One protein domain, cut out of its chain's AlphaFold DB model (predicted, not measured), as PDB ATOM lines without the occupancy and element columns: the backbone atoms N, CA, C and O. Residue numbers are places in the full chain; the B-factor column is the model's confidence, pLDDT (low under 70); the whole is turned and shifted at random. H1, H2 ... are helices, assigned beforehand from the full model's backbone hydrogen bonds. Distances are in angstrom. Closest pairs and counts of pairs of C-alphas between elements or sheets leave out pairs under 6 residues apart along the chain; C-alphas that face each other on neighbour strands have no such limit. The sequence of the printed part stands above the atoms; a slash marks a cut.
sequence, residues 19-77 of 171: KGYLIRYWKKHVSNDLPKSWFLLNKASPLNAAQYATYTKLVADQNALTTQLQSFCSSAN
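What this domain is: This is residues 19 to 77 of the 171 residues of the protein "Polygalacturonase non-catalytic subunit AroGP3" of Solanum tuberosum (UniProt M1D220). Two small, open helical parts stand end to end in a loose rod, joined by residues 44 to 48. In the first, H1 and H2 are joined by a loop whose residues 30 to 35, together with the last residues of H1, 28 and 29, stick out at one end of the rod; in the second, H3 runs out, H4 makes the turn at the other end, and H5 runs back beside H3. The printed part has 59 residues with five named helices, in the order H1, H2, H3, H4, H5, and no named strand; the class is all helix. The whole is loose, with a radius of gyration of the C-alphas of 14.9 A, and spans 46 by 18 by 15 A.

How they stand to each other: H1, residues 19 to 29, and H2, residues 38 to 43, only just touch, with 3 pairs of C-alphas within 8 A. Their closest C-alphas are those of Lys 19 and Leu 41, 6.2 A apart. They run opposite ways at a steep tilt of 53 degrees. H3, residues 49 to 58, is apart from both H1 and H2. H4, residues 62 to 67, touches H3 only at the corner by their link, and only just, with 3 pairs of C-alphas within 8 A; the closest C-alphas, those of Leu 58 and Leu 65, are 5.2 A apart. H3 and H4 run opposite ways at a steep tilt of 57 degrees. H5, residues 69 to 76, and H4 meet only through their link. H3 and H5 are close but not clearly touching: their closest C-alphas, those of Tyr 55 and Phe 72, are 7.2 A apart. They run opposite ways at a shallow tilt of 27 degrees. H4 and H5 are each apart from H1 and H2. In H1, H2, H3, H4 and H5 every O i to N i+4 pair is within hydrogen-bond range.

Where its parts are: H1 runs from Lys 19, with its C-alpha at (59.943, 35.025, 89.821), to His 29, 15.5 A from first to last C-alpha. H2 runs from Trp 38 to Lys 43. H3 begins at Ala 49, with its C-alpha at (52.685, 29.462, 94.405), and is 14.4 A long to Leu 58. H4 runs from Gln 62 to Thr 67. H5 runs 10.3 A from Leu 69 to Ala 76, whose C-alpha is at (53.679, 40.363, 98.608).

The domain as a whole: The two C-alphas farthest apart, those of Asp 33 and Asn 63, are 46.6 A from each other. The printed part has no cut and no long link. Residues 28 to 35 stand free. The mean pLDDT of the printed part is 81.2, and residues 42 and 62 are under 70.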
ATOM      1  N   LYS A  19      58.494  35.034  90.101       77.88
ATOM      2  CA  LYS A  19      59.943  35.025  89.821       77.88
ATOM      3  C   LYS A  19      60.351  33.866  88.907       77.88
ATOM      4  O   LYS A  19      61.082  34.070  87.939       77.88
ATOM      5  N   GLY A  20      59.860  32.658  89.186       81.00
ATOM      6  CA  GLY A  20      60.101  31.466  88.370       81.00
ATOM      7  C   GLY A  20      59.575  31.606  86.937       81.00
ATOM      8  O   GLY A  20      60.264  31.218  85.992       81.00
ATOM      9  N   TYR A  21      58.402  32.222  86.761       83.38
ATOM     10  CA  TYR A  21      57.841  32.545  85.448       83.38
ATOM     11  C   TYR A  21      58.738  33.519  84.677       83.38
ATOM     12  O   TYR A  21      59.105  33.222  83.540       83.38
ATOM     13  N   LEU A  22      59.166  34.622  85.305       83.31
ATOM     14  CA  LEU A  22      60.055  35.609  84.682       83.31
ATOM     15  C   LEU A  22      61.378  34.977  84.224       83.31
ATOM     16  O   LEU A  22      61.814  35.194  83.096       83.31
ATOM     17  N   ILE A  23      61.993  34.140  85.067       84.75
ATOM     18  CA  ILE A  23      63.228  33.416  84.726       84.75
ATOM     19  C   ILE A  23      63.009  32.493  83.520       84.75
ATOM     20  O   ILE A  23      63.864  32.430  82.634       84.75
ATOM     21  N   ARG A  24      61.885  31.772  83.480       88.88
ATOM     22  CA  ARG A  24      61.552  30.843  82.392       88.88
ATOM     23  C   ARG A  24      61.300  31.582  81.082       88.88
ATOM     24  O   ARG A  24      61.820  31.171  80.050       88.88
ATOM     25  N   TYR A  25      60.543  32.675  81.139       87.56
ATOM     26  CA  TYR A  25      60.276  33.533  79.991       87.56
ATOM     27  C   TYR A  25      61.579  34.110  79.431       87.56
ATOM     28  O   TYR A  25      61.832  33.996  78.234       87.56
ATOM     29  N   TRP A  26      62.462  34.611  80.304       87.56
ATOM     30  CA  TRP A  26      63.784  35.104  79.914       87.56
ATOM     31  C   TRP A  26      64.614  34.021  79.224       87.56
ATOM     32  O   TRP A  26      65.126  34.251  78.140       87.56
ATOM     33  N   LYS A  27      64.699  32.812  79.802       86.62
ATOM     34  CA  LYS A  27      65.421  31.681  79.189       86.62
ATOM     35  C   LYS A  27      64.858  31.281  77.819       86.62
ATOM     36  O   LYS A  27      65.607  30.789  76.988       86.62
ATOM     37  N   LYS A  28      63.550  31.445  77.603       89.88
ATOM     38  CA  LYS A  28      62.882  31.074  76.349       89.88
ATOM     39  C   LYS A  28      63.050  32.129  75.252       89.88
ATOM     40  O   LYS A  28      63.153  31.761  74.089       89.88
ATOM     41  N   HIS A  29      63.027  33.412  75.609       89.06
ATOM     42  CA  HIS A  29      62.930  34.512  74.642       89.06
ATOM     43  C   HIS A  29      64.195  35.366  74.522       89.06
ATOM     44  O   HIS A  29      64.322  36.115  73.559       89.06
ATOM     45  N   VAL A  30      65.128  35.268  75.469       84.81
ATOM     46  CA  VAL A  30      66.384  36.022  75.456       84.81
ATOM     47  C   VAL A  30      67.536  35.045  75.243       84.81
ATOM     48  O   VAL A  30      67.937  34.334  76.160       84.81
ATOM     49  N   SER A  31      68.063  35.015  74.021       80.25
ATOM     50  CA  SER A  31      69.119  34.085  73.584       80.25
ATOM     51  C   SER A  31      70.545  34.575  73.869       80.25
ATOM     52  O   SER A  31      71.478  34.135  73.209       80.25
ATOM     53  N   ASN A  32      70.726  35.510  74.807       81.62
ATOM     54  CA  ASN A  32      72.051  36.002  75.188       81.62
ATOM     55  C   ASN A  32      72.533  35.369  76.501       81.62
ATOM     56  O   ASN A  32      71.736  35.002  77.364       81.62
ATOM     57  N   ASP A  33      73.854  35.300  76.666       79.69
ATOM     58  CA  ASP A  33      74.505  34.795  77.883       79.69
ATOM     59  C   ASP A  33      74.671  35.877  78.964       79.69
ATOM     60  O   ASP A  33      75.415  35.707  79.933       79.69
ATOM     61  N   LEU A  34      73.980  37.015  78.816       82.75
ATOM     62  CA  LEU A  34      74.046  38.085  79.802       82.75
ATOM     63  C   LEU A  34      73.380  37.642  81.114       82.75
ATOM     64  O   LEU A  34      72.367  36.927  81.112       82.75
ATOM     65  N   PRO A  35      73.909  38.088  82.266       81.62
ATOM     66  CA  PRO A  35      73.278  37.816  83.545       81.62
ATOM     67  C   PRO A  35      71.857  38.392  83.568       81.62
ATOM     68  O   PRO A  35      71.597  39.501  83.096       81.62
ATOM     69  N   LYS A  36      70.918  37.635  84.146       81.31
ATOM     70  CA  LYS A  36      69.530  38.094  84.310       81.31
ATOM     71  C   LYS A  36      69.525  39.334  85.193       81.31
ATOM     72  O   LYS A  36      70.172  39.348  86.240       81.31
ATOM     73  N   SER A  37      68.767  40.348  84.783       83.00
ATOM     74  CA  SER A  37      68.688  41.609  85.517       83.00
ATOM     75  C   SER A  37      68.199  41.377  86.947       83.00
ATOM     76  O   SER A  37      67.042  41.015  87.179       83.00
ATOM     77  N   TRP A  38      69.085  41.619  87.914       71.31
ATOM     78  CA  TRP A  38      68.770  41.540  89.341       71.31
ATOM     79  C   TRP A  38      67.648  42.511  89.727       71.31
ATOM     80  O   TRP A  38      66.779  42.169  90.528       71.31
ATOM     81  N   PHE A  39      67.608  43.684  89.085       77.69
ATOM     82  CA  PHE A  39      66.527  44.653  89.246       77.69
ATOM     83  C   PHE A  39      65.163  44.033  88.909       77.69
ATOM     84  O   PHE A  39      64.257  44.060  89.738       77.69
ATOM     85  N   LEU A  40      65.024  43.407  87.735       73.94
ATOM     86  CA  LEU A  40      63.752  42.811  87.309       73.94
ATOM     87  C   LEU A  40      63.347  41.624  88.191       73.94
ATOM     88  O   LEU A  40      62.181  41.489  88.556       73.94
ATOM     89  N   LEU A  41      64.313  40.797  88.599       71.00
ATOM     90  CA  LEU A  41      64.063  39.668  89.500       71.00
ATOM     91  C   LEU A  41      63.600  40.111  90.895       71.00
ATOM     92  O   LEU A  41      62.797  39.414  91.515       71.00
ATOM     93  N   ASN A  42      64.064  41.262  91.386       67.81
ATOM     94  CA  ASN A  42      63.628  41.815  92.669       67.81
ATOM     95  C   ASN A  42      62.295  42.554  92.604       67.81
ATOM     96  O   ASN A  42      61.635  42.681  93.632       67.81
ATOM     97  N   LYS A  43      61.887  43.022  91.421       72.06
ATOM     98  CA  LYS A  43      60.549  43.589  91.206       72.06
ATOM     99  C   LYS A  43      59.469  42.522  91.041       72.06
ATOM    100  O   LYS A  43      58.296  42.817  91.237       72.06
ATOM    101  N   ALA A  44      59.840  41.291  90.702       75.19
ATOM    102  CA  ALA A  44      58.893  40.189  90.673       75.19
ATOM    103  C   ALA A  44      58.396  39.859  92.091       75.19
ATOM    104  O   ALA A  44      59.179  39.789  93.043       75.19
ATOM    105  N   SER A  45      57.082  39.643  92.202       75.81
ATOM    106  CA  SER A  45      56.401  39.388  93.472       75.81
ATOM    107  C   SER A  45      57.083  38.265  94.277       75.81
ATOM    108  O   SER A  45      57.463  37.239  93.697       75.81
ATOM    109  N   PRO A  46      57.256  38.438  95.603       78.44
ATOM    110  CA  PRO A  46      57.829  37.425  96.485       78.44
ATOM    111  C   PRO A  46      56.839  36.315  96.864       78.44
ATOM    112  O   PRO A  46      57.245  35.366  97.535       78.44
ATOM    113  N   LEU A  47      55.578  36.399  96.422       82.12
ATOM    114  CA  LEU A  47      54.563  35.389  96.709       82.12
ATOM    115  C   LEU A  47      54.988  34.012  96.193       82.12
ATOM    116  O   LEU A  47      55.389  33.841  95.036       82.12
ATOM    117  N   ASN A  48      54.844  33.003  97.050       81.69
ATOM    118  CA  ASN A  48      54.979  31.618  96.624       81.69
ATOM    119  C   ASN A  48      53.712  31.138  95.881       81.69
ATOM    120  O   ASN A  48      52.674  31.799  95.893       81.69
ATOM    121  N   ALA A  49      53.787  29.976  95.226       79.38
ATOM    122  CA  ALA A  49      52.685  29.462  94.405       79.38
ATOM    123  C   ALA A  49      51.389  29.210  95.205       79.38
ATOM    124  O   ALA A  49      50.299  29.474  94.702       79.38
ATOM    125  N   ALA A  50      51.500  28.738  96.453       85.44
ATOM    126  CA  ALA A  50      50.345  28.488  97.312       85.44
ATOM    127  C   ALA A  50      49.689  29.802  97.755       85.44
ATOM    128  O   ALA A  50      48.482  29.957  97.614       85.44
ATOM    129  N   GLN A  51      50.488  30.773  98.205       87.00
ATOM    130  CA  GLN A  51      50.022  32.117  98.554       87.00
ATOM    131  C   GLN A  51      49.331  32.782  97.365       87.00
ATOM    132  O   GLN A  51      48.217  33.275  97.502       87.00
ATOM    133  N   TYR A  52      49.951  32.739  96.183       84.19
ATOM    134  CA  TYR A  52      49.366  33.284  94.963       84.19
ATOM    135  C   TYR A  52      48.001  32.655  94.653       84.19
ATOM    136  O   TYR A  52      47.034  33.374  94.410       84.19
ATOM    137  N   ALA A  53      47.894  31.324  94.714       86.25
ATOM    138  CA  ALA A  53      46.635  30.620  94.482       86.25
ATOM    139  C   ALA A  53      45.563  30.979  95.524       86.25
ATOM    140  O   ALA A  53      44.409  31.201  95.159       86.25
ATOM    141  N   THR A  54      45.935  31.073  96.802       88.81
ATOM    142  CA  THR A  54      45.028  31.471  97.884       88.81
ATOM    143  C   THR A  54      44.512  32.890  97.674       88.81
ATOM    144  O   THR A  54      43.302  33.095  97.639       88.81
ATOM    145  N   TYR A  55      45.401  33.865  97.465       87.56
ATOM    146  CA  TYR A  55      44.992  35.257  97.283       87.56
ATOM    147  C   TYR A  55      44.182  35.461  96.004       87.56
ATOM    148  O   TYR A  55      43.188  36.174  96.043       87.56
ATOM    149  N   THR A  56      44.511  34.767  94.911       85.94
ATOM    150  CA  THR A  56      43.718  34.818  93.668       85.94
ATOM    151  C   THR A  56      42.273  34.366  93.894       85.94
ATOM    152  O   THR A  56      41.354  34.964  93.343       85.94
ATOM    153  N   LYS A  57      42.047  33.350  94.738       86.88
ATOM    154  CA  LYS A  57      40.689  32.924  95.112       86.88
ATOM    155  C   LYS A  57      39.970  33.966  95.969       86.88
ATOM    156  O   LYS A  57      38.774  34.153  95.797       86.88
ATOM    157  N   LEU A  58      40.696  34.650  96.855       85.88
ATOM    158  CA  LEU A  58      40.140  35.700  97.714       85.88
ATOM    159  C   LEU A  58      39.739  36.956  96.929       85.88
ATOM    160  O   LEU A  58      38.819  37.637  97.348       85.88
ATOM    161  N   VAL A  59      40.354  37.246  95.774       80.56
ATOM    162  CA  VAL A  59      39.943  38.383  94.920       80.56
ATOM    163  C   VAL A  59      38.495  38.246  94.426       80.56
ATOM    164  O   VAL A  59      37.845  39.255  94.165       80.56
ATOM    165  N   ALA A  60      37.962  37.023  94.328       81.00
ATOM    166  CA  ALA A  60      36.567  36.801  93.948       81.00
ATOM    167  C   ALA A  60      35.558  37.257  95.026       81.00
ATOM    168  O   ALA A  60      34.383  37.426  94.712       81.00
ATOM    169  N   ASP A  61      36.007  37.480  96.268       80.50
ATOM    170  CA  ASP A  61      35.198  37.957  97.391       80.50
ATOM    171  C   ASP A  61      35.854  39.197  98.032       80.50
ATOM    172  O   ASP A  61      36.839  39.113  98.771       80.50
ATOM    173  N   GLN A  62      35.286  40.378  97.761       68.00
ATOM    174  CA  GLN A  62      35.781  41.670  98.261       68.00
ATOM    175  C   GLN A  62      35.955  41.713  99.787       68.00
ATOM    176  O   GLN A  62      36.898  42.339 100.286       68.00
ATOM    177  N   ASN A  63      35.089  41.035 100.542       73.50
ATOM    178  CA  ASN A  63      35.156  41.037 102.002       73.50
ATOM    179  C   ASN A  63      36.268  40.105 102.502       73.50
ATOM    180  O   ASN A  63      36.995  40.433 103.444       73.50
ATOM    181  N   ALA A  64      36.464  38.973 101.826       78.69
ATOM    182  CA  ALA A  64      37.506  38.012 102.166       78.69
ATOM    183  C   ALA A  64      38.922  38.561 101.910       78.69
ATOM    184  O   ALA A  64      39.829  38.314 102.704       78.69
ATOM    185  N   LEU A  65      39.126  39.355 100.851       76.12
ATOM    186  CA  LEU A  65      40.424  39.997 100.611       76.12
ATOM    187  C   LEU A  65      40.725  41.090 101.645       76.12
ATOM    188  O   LEU A  65      41.852  41.175 102.123       76.12
ATOM    189  N   THR A  66      39.721  41.889 102.019       76.50
ATOM    190  CA  THR A  66      39.886  42.994 102.980       76.50
ATOM    191  C   THR A  66      40.320  42.479 104.353       76.50
ATOM    192  O   THR A  66      41.261  43.006 104.945       76.50
ATOM    193  N   THR A  67      39.719  41.382 104.828       80.25
ATOM    194  CA  THR A  67      40.118  40.743 106.100       80.25
ATOM    195  C   THR A  67      41.541  40.178 106.081       80.25
ATOM    196  O   THR A  67      42.186  40.100 107.124       80.25
ATOM    197  N   GLN A  68      42.057  39.812 104.905       86.44
ATOM    198  CA  GLN A  68      43.402  39.258 104.719       86.44
ATOM    199  C   GLN A  68      44.393  40.266 104.123       86.44
ATOM    200  O   GLN A  68      45.508  39.882 103.756       86.44
ATOM    201  N   LEU A  69      44.020  41.548 104.035       82.44
ATOM    202  CA  LEU A  69      44.782  42.560 103.308       82.44
ATOM    203  C   LEU A  69      46.192  42.708 103.879       82.44
ATOM    204  O   LEU A  69      47.168  42.610 103.144       82.44
ATOM    205  N   GLN A  70      46.327  42.833 105.199       81.12
ATOM    206  CA  GLN A  70      47.641  42.999 105.826       81.12
ATOM    207  C   GLN A  70      48.561  41.790 105.591       81.12
ATOM    208  O   GLN A  70      49.751  41.949 105.297       81.12
ATOM    209  N   SER A  71      48.007  40.577 105.669       82.88
ATOM    210  CA  SER A  71      48.714  39.324 105.382       82.88
ATOM    211  C   SER A  71      49.152  39.242 103.917       82.88
ATOM    212  O   SER A  71      50.289  38.865 103.619       82.88
ATOM    213  N   PHE A  72      48.273  39.630 102.990       85.56
ATOM    214  CA  PHE A  72      48.581  39.723 101.565       85.56
ATOM    215  C   PHE A  72      49.722  40.707 101.304       85.56
ATOM    216  O   PHE A  72      50.700  40.360 100.650       85.56
ATOM    217  N   CYS A  73      49.652  41.907 101.866       82.12
ATOM    218  CA  CYS A  73      50.638  42.951 101.611       82.12
ATOM    219  C   CYS A  73      52.009  42.603 102.186       82.12
ATOM    220  O   CYS A  73      53.022  42.754 101.505       82.12
ATOM    221  N   SER A  74      52.032  42.027 103.388       82.38
ATOM    222  CA  SER A  74      53.263  41.542 104.016       82.38
ATOM    223  C   SER A  74      53.908  40.426 103.186       82.38
ATOM    224  O   SER A  74      55.108  40.454 102.924       82.38
ATOM    225  N   SER A  75      53.112  39.461 102.711       82.06
ATOM    226  CA  SER A  75      53.618  38.349 101.893       82.06
ATOM    227  C   SER A  75      53.996  38.755 100.468       82.06
ATOM    228  O   SER A  75      54.888  38.144  99.886       82.06
ATOM    229  N   ALA A  76      53.367  39.793  99.915       82.12
ATOM    230  CA  ALA A  76      53.679  40.363  98.608       82.12
ATOM    231  C   ALA A  76      54.778  41.441  98.656       82.12
ATOM    232  O   ALA A  76      55.181  41.930  97.601       82.12
ATOM    233  N   ASN A  77      55.281  41.788  99.847       72.06
ATOM    234  CA  ASN A  77      56.187  42.916 100.082       72.06
ATOM    235  C   ASN A  77      55.667  44.224  99.451       72.06
ATOM    236  O   ASN A  77      56.400  44.967  98.796       72.06
TER     237      ASN A  77